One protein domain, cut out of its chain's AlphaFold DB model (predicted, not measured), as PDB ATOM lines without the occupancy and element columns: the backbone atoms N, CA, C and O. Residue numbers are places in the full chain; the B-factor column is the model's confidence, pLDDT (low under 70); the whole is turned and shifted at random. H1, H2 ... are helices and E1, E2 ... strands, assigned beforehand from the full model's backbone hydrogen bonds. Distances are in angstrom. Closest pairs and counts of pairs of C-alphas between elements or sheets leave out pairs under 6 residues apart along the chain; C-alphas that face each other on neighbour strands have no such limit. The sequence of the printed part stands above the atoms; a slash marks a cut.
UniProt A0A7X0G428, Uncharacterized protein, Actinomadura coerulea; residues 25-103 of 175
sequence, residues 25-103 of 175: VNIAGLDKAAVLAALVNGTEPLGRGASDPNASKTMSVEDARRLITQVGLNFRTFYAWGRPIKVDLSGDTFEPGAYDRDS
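AT A GLANCE: This is residues 25 to 103 of the 175 residues of an uncharacterized protein of Actinomadura coerulea (UniProt A0A7X0G428). A short hairpin of two strands, E1 and E2, and helix H1 make the middle, with H3 packed crosswise on H1 and H4 on E2. Little H2 sits at one end of the long axis; at the other, the link from E2 to H4 meets residues 25 to 26. The printed part has 79 residues, 39 of them, under half, in named elements, in the order H1, H2, H3, E1, E2, H4; the class is mostly helix and the sheet E1 - E2 is antiparallel. It is compact, with a radius of gyration of the C-alphas of 11.7 A, and spans 34 by 27 by 18 A.

HOW THE PARTS SIT: Begin at the hairpin of E1, residues 78 to 80, and E2, residues 83 to 85: N 80 and O 83 are within hydrogen-bond range at 3.0 A, N 83 and O 80 at 2.9 A. The closest C-alphas of E2 and H1, residues 32 to 42, are those of Arg 83 and Val 40, 6.9 A apart. H1 touches H3, residues 61 to 71, about perpendicular at 75 degrees; their closest C-alphas, Ala 33 and Ala 64, are 5.1 A apart. For H4, residues 97 to 102, look at Tyr 99, whose C-alpha is 6.4 A from that of Ile 85, the closest to E2. H2, residues 47 to 51, comes closest to E2 with the C-alphas of Gly 49 and Arg 83, 6.3 A apart. Every O i to N i+4 pair is within hydrogen-bond range in H1 and H3; H4 has 1 of 2, and H2 has 0 of 1 but 2 of 2 O i to N i+3 pairs.

IN THESE COORDINATES: Find C-alpha 32 at (24.108, -18.193, -39.964); from there H1 runs 15.1 A to C-alpha 42. H3 runs 15.2 A from C-alpha 61 to C-alpha 71, and H4 ends with C-alpha 102 at (32.581, -31.915, -27.371).

THE WHOLE: The C-alphas farthest apart, Gly 29 and Ser 51, are 35.1 A apart. The printed part has no cut, and the link E2 to H4 is long. Look for pLDDT under 70 at residues 44, 46 to 56, 73 to 82, 97 to 98 and 101 to 103.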
ATOM      1  N   VAL A  25      18.308 -24.416 -29.225       72.75
ATOM      2  CA  VAL A  25      18.545 -22.972 -29.355       72.75
ATOM      3  C   VAL A  25      17.934 -22.491 -30.664       72.75
ATOM      4  O   VAL A  25      18.193 -23.058 -31.724       72.75
ATOM      5  N   ASN A  26      17.120 -21.438 -30.590       76.00
ATOM      6  CA  ASN A  26      16.516 -20.803 -31.757       76.00
ATOM      7  C   ASN A  26      17.481 -19.771 -32.366       76.00
ATOM      8  O   ASN A  26      18.002 -18.914 -31.652       76.00
ATOM      9  N   ILE A  27      17.710 -19.870 -33.675       75.19
ATOM     10  CA  ILE A  27      18.579 -19.002 -34.480       75.19
ATOM     11  C   ILE A  27      17.825 -18.274 -35.603       75.19
ATOM     12  O   ILE A  27      18.458 -17.663 -36.466       75.19
ATOM     13  N   ALA A  28      16.489 -18.305 -35.599       74.31
ATOM     14  CA  ALA A  28      15.660 -17.589 -36.562       74.31
ATOM     15  C   ALA A  28      16.021 -16.092 -36.593       74.31
ATOM     16  O   ALA A  28      15.969 -15.402 -35.575       74.31
ATOM     17  N   GLY A  29      16.384 -15.587 -37.775       73.19
ATOM     18  CA  GLY A  29      16.737 -14.179 -37.985       73.19
ATOM     19  C   GLY A  29      18.184 -13.793 -37.645       73.19
ATOM     20  O   GLY A  29      18.533 -12.622 -37.785       73.19
ATOM     21  N   LEU A  30      19.036 -14.739 -37.234       78.25
ATOM     22  CA  LEU A  30      20.477 -14.510 -37.083       78.25
ATOM     23  C   LEU A  30      21.233 -14.861 -38.374       78.25
ATOM     24  O   LEU A  30      20.889 -15.808 -39.081       78.25
ATOM     25  N   ASP A  31      22.306 -14.119 -38.666       80.88
ATOM     26  CA  ASP A  31      23.213 -14.463 -39.765       80.88
ATOM     27  C   ASP A  31      23.921 -15.785 -39.430       80.88
ATOM     28  O   ASP A  31      24.707 -15.881 -38.483       80.88
ATOM     29  N   LYS A  32      23.614 -16.830 -40.207       79.75
ATOM     30  CA  LYS A  32      24.108 -18.193 -39.964       79.75
ATOM     31  C   LYS A  32      25.638 -18.267 -39.980       79.75
ATOM     32  O   LYS A  32      26.217 -19.070 -39.249       79.75
ATOM     33  N   ALA A  33      26.301 -17.412 -40.762       79.00
ATOM     34  CA  ALA A  33      27.756 -17.356 -40.799       79.00
ATOM     35  C   ALA A  33      28.340 -16.699 -39.543       79.00
ATOM     36  O   ALA A  33      29.343 -17.180 -39.019       79.00
ATOM     37  N   ALA A  34      27.692 -15.665 -39.006       78.12
ATOM     38  CA  ALA A  34      28.063 -15.074 -37.724       78.12
ATOM     39  C   ALA A  34      27.882 -16.067 -36.563       78.12
ATOM     40  O   ALA A  34      28.749 -16.155 -35.693       78.12
ATOM     41  N   VAL A  35      26.803 -16.862 -36.580       81.44
ATOM     42  CA  VAL A  35      26.577 -17.937 -35.597       81.44
ATOM     43  C   VAL A  35      27.674 -18.997 -35.693       81.44
ATOM     44  O   VAL A  35      28.267 -19.356 -34.676       81.44
ATOM     45  N   LEU A  36      28.003 -19.454 -36.905       80.75
ATOM     46  CA  LEU A  36      29.081 -20.420 -37.116       80.75
ATOM     47  C   LEU A  36      30.428 -19.869 -36.630       80.75
ATOM     48  O   LEU A  36      31.106 -20.534 -35.854       80.75
ATOM     49  N   ALA A  37      30.791 -18.639 -37.005       80.94
ATOM     50  CA  ALA A  37      32.029 -18.004 -36.560       80.94
ATOM     51  C   ALA A  37      32.101 -17.897 -35.027       80.94
ATOM     52  O   ALA A  37      33.139 -18.191 -34.433       80.94
ATOM     53  N   ALA A  38      30.998 -17.529 -34.366       80.94
ATOM     54  CA  ALA A  38      30.930 -17.453 -32.910       80.94
ATOM     55  C   ALA A  38      31.116 -18.826 -32.240       80.94
ATOM     56  O   ALA A  38      31.863 -18.930 -31.265       80.94
ATOM     57  N   LEU A  39      30.499 -19.881 -32.783       78.81
ATOM     58  CA  LEU A  39      30.650 -21.255 -32.289       78.81
ATOM     59  C   LEU A  39      32.084 -21.771 -32.475       78.81
ATOM     60  O   LEU A  39      32.680 -22.306 -31.538       78.81
ATOM     61  N   VAL A  40      32.681 -21.542 -33.648       75.56
ATOM     62  CA  VAL A  40      34.079 -21.910 -33.928       75.56
ATOM     63  C   VAL A  40      35.010 -21.197 -32.955       75.56
ATOM     64  O   VAL A  40      35.843 -21.829 -32.307       75.56
ATOM     65  N   ASN A  41      34.838 -19.884 -32.797       79.19
ATOM     66  CA  ASN A  41      35.647 -19.072 -31.896       79.19
ATOM     67  C   ASN A  41      35.445 -19.450 -30.426       79.19
ATOM     68  O   ASN A  41      36.354 -19.222 -29.629       79.19
ATOM     69  N   GLY A  42      34.290 -20.015 -30.067       73.31
ATOM     70  CA  GLY A  42      33.964 -20.513 -28.732       73.31
ATOM     71  C   GLY A  42      34.560 -21.880 -28.391       73.31
ATOM     72  O   GLY A  42      34.715 -22.178 -27.209       73.31
ATOM     73  N   THR A  43      34.921 -22.683 -29.393       71.94
ATOM     74  CA  THR A  43      35.401 -24.064 -29.219       71.94
ATOM     75  C   THR A  43      36.920 -24.121 -29.245       71.94
ATOM     76  O   THR A  43      37.526 -23.529 -30.126       71.94
ATOM     77  N   GLU A  44      37.568 -24.841 -28.335       69.25
ATOM     78  CA  GLU A  44      39.018 -25.056 -28.423       69.25
ATOM     79  C   GLU A  44      39.379 -26.163 -29.427       69.25
ATOM     80  O   GLU A  44      38.605 -27.104 -29.621       69.25
ATOM     81  N   PRO A  45      40.538 -26.066 -30.104       71.00
ATOM     82  CA  PRO A  45      41.015 -27.136 -30.968       71.00
ATOM     83  C   PRO A  45      41.336 -28.372 -30.121       71.00
ATOM     84  O   PRO A  45      42.031 -28.281 -29.110       71.00
ATOM     85  N   LEU A  46      40.823 -29.535 -30.523       67.50
ATOM     86  CA  LEU A  46      40.963 -30.778 -29.762       67.50
ATOM     87  C   LEU A  46      41.770 -31.824 -30.538       67.50
ATOM     88  O   LEU A  46      41.650 -31.970 -31.756       67.50
ATOM     89  N   GLY A  47      42.588 -32.588 -29.808       66.81
ATOM     90  CA  GLY A  47      43.378 -33.698 -30.349       66.81
ATOM     91  C   GLY A  47      44.335 -33.268 -31.468       66.81
ATOM     92  O   GLY A  47      45.047 -32.276 -31.346       66.81
ATOM     93  N   ARG A  48      44.329 -34.009 -32.585       54.88
ATOM     94  CA  ARG A  48      45.153 -33.731 -33.782       54.88
ATOM     95  C   ARG A  48      44.861 -32.375 -34.438       54.88
ATOM     96  O   ARG A  48      45.688 -31.885 -35.200       54.88
ATOM     97  N   GLY A  49      43.710 -31.770 -34.140       59.47
ATOM     98  CA  GLY A  49      43.332 -30.449 -34.628       59.47
ATOM     99  C   GLY A  49      44.109 -29.297 -33.989       59.47
ATOM    100  O   GLY A  49      44.190 -28.229 -34.580       59.47
ATOM    101  N   ALA A  50      44.740 -29.511 -32.829       59.84
ATOM    102  CA  ALA A  50      45.607 -28.515 -32.193       59.84
ATOM    103  C   ALA A  50      46.906 -28.246 -32.974       59.84
ATOM    104  O   ALA A  50      47.554 -27.229 -32.752       59.84
ATOM    105  N   SER A  51      47.278 -29.139 -33.896       58.34
ATOM    106  CA  SER A  51      48.424 -28.964 -34.795       58.34
ATOM    107  C   SER A  51      48.059 -28.279 -36.115       58.34
ATOM    108  O   SER A  51      48.941 -28.074 -36.947       58.34
ATOM    109  N   ASP A  52      46.783 -27.943 -36.337       66.25
ATOM    110  CA  ASP A  52      46.378 -27.167 -37.510       66.25
ATOM    111  C   ASP A  52      46.974 -25.750 -37.391       66.25
ATOM    112  O   ASP A  52      46.802 -25.103 -36.354       66.25
ATOM    113  N   PRO A  53      47.667 -25.220 -38.414       64.94
ATOM    114  CA  PRO A  53      48.196 -23.854 -38.381       64.94
ATOM    115  C   PRO A  53      47.102 -22.794 -38.171       64.94
ATOM    116  O   PRO A  53      47.389 -21.689 -37.711       64.94
ATOM    117  N   ASN A  54      45.840 -23.126 -38.462       66.25
ATOM    118  CA  ASN A  54      44.690 -22.256 -38.228       66.25
ATOM    119  C   ASN A  54      44.014 -22.485 -36.868       66.25
ATOM    120  O   ASN A  54      43.084 -21.751 -36.534       66.25
ATOM    121  N   ALA A  55      44.480 -23.439 -36.054       62.81
ATOM    122  CA  ALA A  55      43.905 -23.750 -34.745       62.81
ATOM    123  C   ALA A  55      43.897 -22.539 -33.797       62.81
ATOM    124  O   ALA A  55      42.979 -22.389 -32.993       62.81
ATOM    125  N   SER A  56      44.886 -21.650 -33.922       62.03
ATOM    126  CA  SER A  56      45.012 -20.415 -33.134       62.03
ATOM    127  C   SER A  56      44.298 -19.210 -33.757       62.03
ATOM    128  O   SER A  56      44.243 -18.144 -33.144       62.03
ATOM    129  N   LYS A  57      43.765 -19.345 -34.976       74.44
ATOM    130  CA  LYS A  57      43.159 -18.239 -35.717       74.44
ATOM    131  C   LYS A  57      41.683 -18.094 -35.358       74.44
ATOM    132  O   LYS A  57      40.939 -19.068 -35.278       74.44
ATOM    133  N   THR A  58      41.245 -16.853 -35.172       75.38
ATOM    134  CA  THR A  58      39.823 -16.520 -35.039       75.38
ATOM    135  C   THR A  58      39.142 -16.548 -36.402       75.38
ATOM    136  O   THR A  58      39.650 -15.959 -37.360       75.38
ATOM    137  N   MET A  59      37.981 -17.193 -36.488       75.81
ATOM    138  CA  MET A  59      37.171 -17.237 -37.702       75.81
ATOM    139  C   MET A  59      36.432 -15.920 -37.895       75.81
ATOM    140  O   MET A  59      35.725 -15.467 -36.991       75.81
ATOM    141  N   SER A  60      36.618 -15.316 -39.071       82.00
ATOM    142  CA  SER A  60      35.825 -14.177 -39.530       82.00
ATOM    143  C   SER A  60      34.482 -14.647 -40.093       82.00
ATOM    144  O   SER A  60      34.322 -15.810 -40.474       82.00
ATOM    145  N   VAL A  61      33.509 -13.740 -40.170       79.81
ATOM    146  CA  VAL A  61      32.190 -14.041 -40.746       79.81
ATOM    147  C   VAL A  61      32.324 -14.377 -42.235       79.81
ATOM    148  O   VAL A  61      31.641 -15.263 -42.740       79.81
ATOM    149  N   GLU A  62      33.252 -13.732 -42.934       80.56
ATOM    150  CA  GLU A  62      33.557 -13.970 -44.344       80.56
ATOM    151  C   GLU A  62      34.136 -15.370 -44.575       80.56
ATOM    152  O   GLU A  62      33.767 -16.050 -45.534       80.56
ATOM    153  N   ASP A  63      35.015 -15.836 -43.685       78.88
ATOM    154  CA  ASP A  63      35.542 -17.203 -43.731       78.88
ATOM    155  C   ASP A  63      34.443 -18.231 -43.446       78.88
ATOM    156  O   ASP A  63      34.344 -19.239 -44.147       78.88
ATOM    157  N   ALA A  64      33.565 -17.945 -42.482       79.12
ATOM    158  CA  ALA A  64      32.409 -18.784 -42.191       79.12
ATOM    159  C   ALA A  64      31.430 -18.854 -43.377       79.12
ATOM    160  O   ALA A  64      30.947 -19.936 -43.705       79.12
ATOM    161  N   ARG A  65      31.184 -17.737 -44.080       80.44
ATOM    162  CA  ARG A  65      30.375 -17.723 -45.313       80.44
ATOM    163  C   ARG A  65      30.991 -18.606 -46.390       80.44
ATOM    164  O   ARG A  65      30.282 -19.419 -46.974       80.44
ATOM    165  N   ARG A  66      32.305 -18.498 -46.608       81.31
ATOM    166  CA  ARG A  66      33.026 -19.347 -47.571       81.31
ATOM    167  C   ARG A  66      32.917 -20.830 -47.225       81.31
ATOM    168  O   ARG A  66      32.682 -21.638 -48.118       81.31
ATOM    169  N   LEU A  67      33.021 -21.180 -45.945       76.44
ATOM    170  CA  LEU A  67      32.851 -22.560 -45.481       76.44
ATOM    171  C   LEU A  67      31.428 -23.079 -45.693       76.44
ATOM    172  O   LEU A  67      31.262 -24.206 -46.151       76.44
ATOM    173  N   ILE A  68      30.411 -22.256 -45.432       79.88
ATOM    174  CA  ILE A  68      29.011 -22.611 -45.707       79.88
ATOM    175  C   ILE A  68      28.798 -22.840 -47.208       79.88
ATOM    176  O   ILE A  68      28.124 -23.791 -47.588       79.88
ATOM    177  N   THR A  69      29.396 -22.018 -48.074       79.31
ATOM    178  CA  THR A  69      29.313 -22.213 -49.530       79.31
ATOM    179  C   THR A  69      30.019 -23.490 -49.996       79.31
ATOM    180  O   THR A  69      29.561 -24.120 -50.940       79.31
ATOM    181  N   GLN A  70      31.121 -23.886 -49.349       75.94
ATOM    182  CA  GLN A  70      31.901 -25.069 -49.734       75.94
ATOM    183  C   GLN A  70      31.328 -26.393 -49.209       75.94
ATOM    184  O   GLN A  70      31.386 -27.398 -49.909       75.94
ATOM    185  N   VAL A  71      30.818 -26.407 -47.975       70.19
ATOM    186  CA  VAL A  71      30.445 -27.636 -47.246       70.19
ATOM    187  C   VAL A  71      28.927 -27.757 -47.058       70.19
ATOM    188  O   VAL A  71      28.404 -28.853 -46.867       70.19
ATOM    189  N   GLY A  72      28.195 -26.644 -47.149       72.00
ATOM    190  CA  GLY A  72      26.760 -26.564 -46.883       72.00
ATOM    191  C   GLY A  72      26.440 -26.153 -45.443       72.00
ATOM    192  O   GLY A  72      27.281 -25.628 -44.721       72.00
ATOM    193  N   LEU A  73      25.187 -26.368 -45.026       69.31
ATOM    194  CA  LEU A  73      24.664 -25.974 -43.704       69.31
ATOM    195  C   LEU A  73      24.642 -27.123 -42.675       69.31
ATOM    196  O   LEU A  73      24.297 -26.905 -41.512       69.31
ATOM    197  N   ASN A  74      25.025 -28.333 -43.095       67.81
ATOM    198  CA  ASN A  74      24.995 -29.544 -42.278       67.81
ATOM    199  C   ASN A  74      26.386 -29.840 -41.707       67.81
ATOM    200  O   ASN A  74      27.210 -30.475 -42.363       67.81
ATOM    201  N   PHE A  75      26.640 -29.444 -40.458       65.00
ATOM    202  CA  PHE A  75      27.938 -29.641 -39.804       65.00
ATOM    203  C   PHE A  75      27.936 -30.798 -38.796       65.00
ATOM    204  O   PHE A  75      28.728 -30.815 -37.868       65.00
ATOM    205  N   ARG A  76      27.083 -31.818 -38.954       57.69
ATOM    206  CA  ARG A  76      26.923 -32.903 -37.958       57.69
ATOM    207  C   ARG A  76      28.220 -33.676 -37.638       57.69
ATOM    208  O   ARG A  76      28.344 -34.237 -36.550       57.69
ATOM    209  N   THR A  77      29.185 -33.689 -38.559       55.81
ATOM    210  CA  THR A  77      30.496 -34.354 -38.422       55.81
ATOM    211  C   THR A  77      31.655 -33.478 -38.908       55.81
ATOM    212  O   THR A  77      32.646 -33.999 -39.417       55.81
ATOM    213  N   PHE A  78      31.537 -32.151 -38.808       65.62
ATOM    214  CA  PHE A  78      32.551 -31.255 -39.362       65.62
ATOM    215  C   PHE A  78      33.638 -30.883 -38.345       65.62
ATOM    216  O   PHE A  78      33.380 -30.675 -37.158       65.62
ATOM    217  N   TYR A  79      34.872 -30.771 -38.839       66.50
ATOM    218  CA  TYR A  79      36.006 -30.227 -38.098       66.50
ATOM    219  C   TYR A  79      36.464 -28.946 -38.791       66.50
ATOM    220  O   TYR A  79      37.122 -28.995 -39.828       66.50
ATOM    221  N   ALA A  80      36.107 -27.795 -38.225       66.12
ATOM    222  CA  ALA A  80      36.551 -26.501 -38.731       66.12
ATOM    223  C   ALA A  80      37.877 -26.130 -38.056       66.12
ATOM    224  O   ALA A  80      37.903 -25.926 -36.845       66.12
ATOM    225  N   TRP A  81      38.976 -26.069 -38.817       62.06
ATOM    226  CA  TRP A  81      40.317 -25.695 -38.319       62.06
ATOM    227  C   TRP A  81      40.732 -26.442 -37.044       62.06
ATOM    228  O   TRP A  81      41.137 -25.850 -36.043       62.06
ATOM    229  N   GLY A  82      40.536 -27.764 -37.051       61.12
ATOM    230  CA  GLY A  82      40.874 -28.620 -35.916       61.12
ATOM    231  C   GLY A  82      39.915 -28.549 -34.719       61.12
ATOM    232  O   GLY A  82      40.178 -29.174 -33.690       61.12
ATOM    233  N   ARG A  83      38.796 -27.825 -34.837       73.00
ATOM    234  CA  ARG A  83      37.761 -27.703 -33.801       73.00
ATOM    235  C   ARG A  83      36.554 -28.573 -34.177       73.00
ATOM    236  O   ARG A  83      36.030 -28.405 -35.282       73.00
ATOM    237  N   PRO A  84      36.109 -29.508 -33.315       71.25
ATOM    238  CA  PRO A  84      34.912 -30.298 -33.583       71.25
ATOM    239  C   PRO A  84      33.681 -29.403 -33.472       71.25
ATOM    240  O   PRO A  84      33.380 -28.882 -32.401       71.25
ATOM    241  N   ILE A  85      32.955 -29.237 -34.571       74.62
ATOM    242  CA  ILE A  85      31.713 -28.471 -34.592       74.62
ATOM    243  C   ILE A  85      30.638 -29.404 -35.092       74.62
ATOM    244  O   ILE A  85      30.636 -29.768 -36.260       74.62
ATOM    245  N   LYS A  86      29.747 -29.806 -34.185       74.81
ATOM    246  CA  LYS A  86      28.633 -30.712 -34.469       74.81
ATOM    247  C   LYS A  86      27.321 -29.980 -34.261       74.81
ATOM    248  O   LYS A  86      26.644 -30.182 -33.258       74.81
ATOM    249  N   VAL A  87      26.998 -29.098 -35.199       73.38
ATOM    250  CA  VAL A  87      25.721 -28.376 -35.218       73.38
ATOM    251  C   VAL A  87      25.063 -28.513 -36.581       73.38
ATOM    252  O   VAL A  87      25.731 -28.666 -37.601       73.38
ATOM    253  N   ASP A  88      23.742 -28.472 -36.598       77.31
ATOM    254  CA  ASP A  88      22.968 -28.365 -37.827       77.31
ATOM    255  C   ASP A  88      22.393 -26.947 -37.902       77.31
ATOM    256  O   ASP A  88      21.685 -26.519 -36.991       77.31
ATOM    257  N   LEU A  89      22.760 -26.204 -38.949       74.44
ATOM    258  CA  LEU A  89      22.296 -24.837 -39.203       74.44
ATOM    259  C   LEU A  89      21.351 -24.781 -40.419       74.44
ATOM    260  O   LEU A  89      21.042 -23.694 -40.919       74.44
ATOM    261  N   SER A  90      20.907 -25.936 -40.930       75.12
ATOM    262  CA  SER A  90      19.951 -26.002 -42.039       75.12
ATOM    263  C   SER A  90      18.606 -25.380 -41.652       75.12
ATOM    264  O   SER A  90      18.059 -24.591 -42.425       75.12
ATOM    265  N   GLY A  91      18.143 -25.630 -40.425       75.19
ATOM    266  CA  GLY A  91      16.911 -25.076 -39.866       75.19
ATOM    267  C   GLY A  91      17.072 -23.757 -39.102       75.19
ATOM    268  O   GLY A  91      18.131 -23.126 -39.093       75.19
ATOM    269  N   ASP A  92      15.985 -23.372 -38.435       73.38
ATOM    270  CA  ASP A  92      15.893 -22.196 -37.557       73.38
ATOM    271  C   ASP A  92      16.166 -22.525 -36.082       73.38
ATOM    272  O   ASP A  92      16.201 -21.646 -35.224       73.38
ATOM    273  N   THR A  93      16.370 -23.800 -35.766       74.12
ATOM    274  CA  THR A  93      16.663 -24.286 -34.418       74.12
ATOM    275  C   THR A  93      17.783 -25.307 -34.479       74.12
ATOM    276  O   THR A  93      17.739 -26.191 -35.332       74.12
ATOM    277  N   PHE A  94      18.737 -25.234 -33.554       73.31
ATOM    278  CA  PHE A  94      19.800 -26.230 -33.433       73.31
ATOM    279  C   PHE A  94      19.846 -26.841 -32.031       73.31
ATOM    280  O   PHE A  94      19.447 -26.222 -31.043       73.31
ATOM    281  N   GLU A  95      20.351 -28.069 -31.936       74.75
ATOM    282  CA  GLU A  95      20.524 -28.781 -30.672       74.75
ATOM    283  C   GLU A  95      21.963 -28.596 -30.135       74.75
ATOM    284  O   GLU A  95      22.903 -29.170 -30.688       74.75
ATOM    285  N   PRO A  96      22.190 -27.813 -29.061       71.25
ATOM    286  CA  PRO A  96      23.505 -27.633 -28.445       71.25
ATOM    287  C   PRO A  96      24.076 -28.883 -27.766       71.25
ATOM    288  O   PRO A  96      25.260 -28.879 -27.449       71.25
ATOM    289  N   GLY A  97      23.295 -29.944 -27.527       67.81
ATOM    290  CA  GLY A  97      23.754 -31.116 -26.765       67.81
ATOM    291  C   GLY A  97      24.991 -31.800 -27.364       67.81
ATOM    292  O   GLY A  97      25.907 -32.187 -26.638       67.81
ATOM    293  N   ALA A  98      25.063 -31.887 -28.695       64.62
ATOM    294  CA  ALA A  98      26.221 -32.445 -29.395       64.62
ATOM    295  C   ALA A  98      27.446 -31.513 -29.373       64.62
ATOM    296  O   ALA A  98      28.576 -32.002 -29.383       64.62
ATOM    297  N   TYR A  99      27.222 -30.198 -29.322       70.62
ATOM    298  CA  TYR A  99      28.271 -29.187 -29.215       70.62
ATOM    299  C   TYR A  99      28.857 -29.146 -27.798       70.62
ATOM    300  O   TYR A  99      30.064 -29.293 -27.646       70.62
ATOM    301  N   ASP A 100      28.016 -29.045 -26.764       70.19
ATOM    302  CA  ASP A 100      28.436 -28.930 -25.357       70.19
ATOM    303  C   ASP A 100      29.213 -30.167 -24.876       70.19
ATOM    304  O   ASP A 100      30.183 -30.057 -24.128       70.19
ATOM    305  N   ARG A 101      28.846 -31.357 -25.378       69.31
ATOM    306  CA  ARG A 101      29.573 -32.606 -25.103       69.31
ATOM    307  C   ARG A 101      31.032 -32.547 -25.565       69.31
ATOM    308  O   ARG A 101      31.906 -33.091 -24.890       69.31
ATOM    309  N   ASP A 102      31.276 -31.920 -26.714       64.06
ATOM    310  CA  ASP A 102      32.581 -31.915 -27.371       64.06
ATOM    311  C   ASP A 102      33.356 -30.604 -27.099       64.06
ATOM    312  O   ASP A 102      34.583 -30.597 -27.161       64.06
ATOM    313  N   SER A 103      32.695 -29.511 -26.694       61.41
ATOM    314  CA  SER A 103      33.326 -28.245 -26.291       61.41
ATOM    315  C   SER A 103      33.761 -28.279 -24.819       61.41
ATOM    316  O   SER A 103      33.177 -27.632 -23.952       61.41
TER     317      SER A 103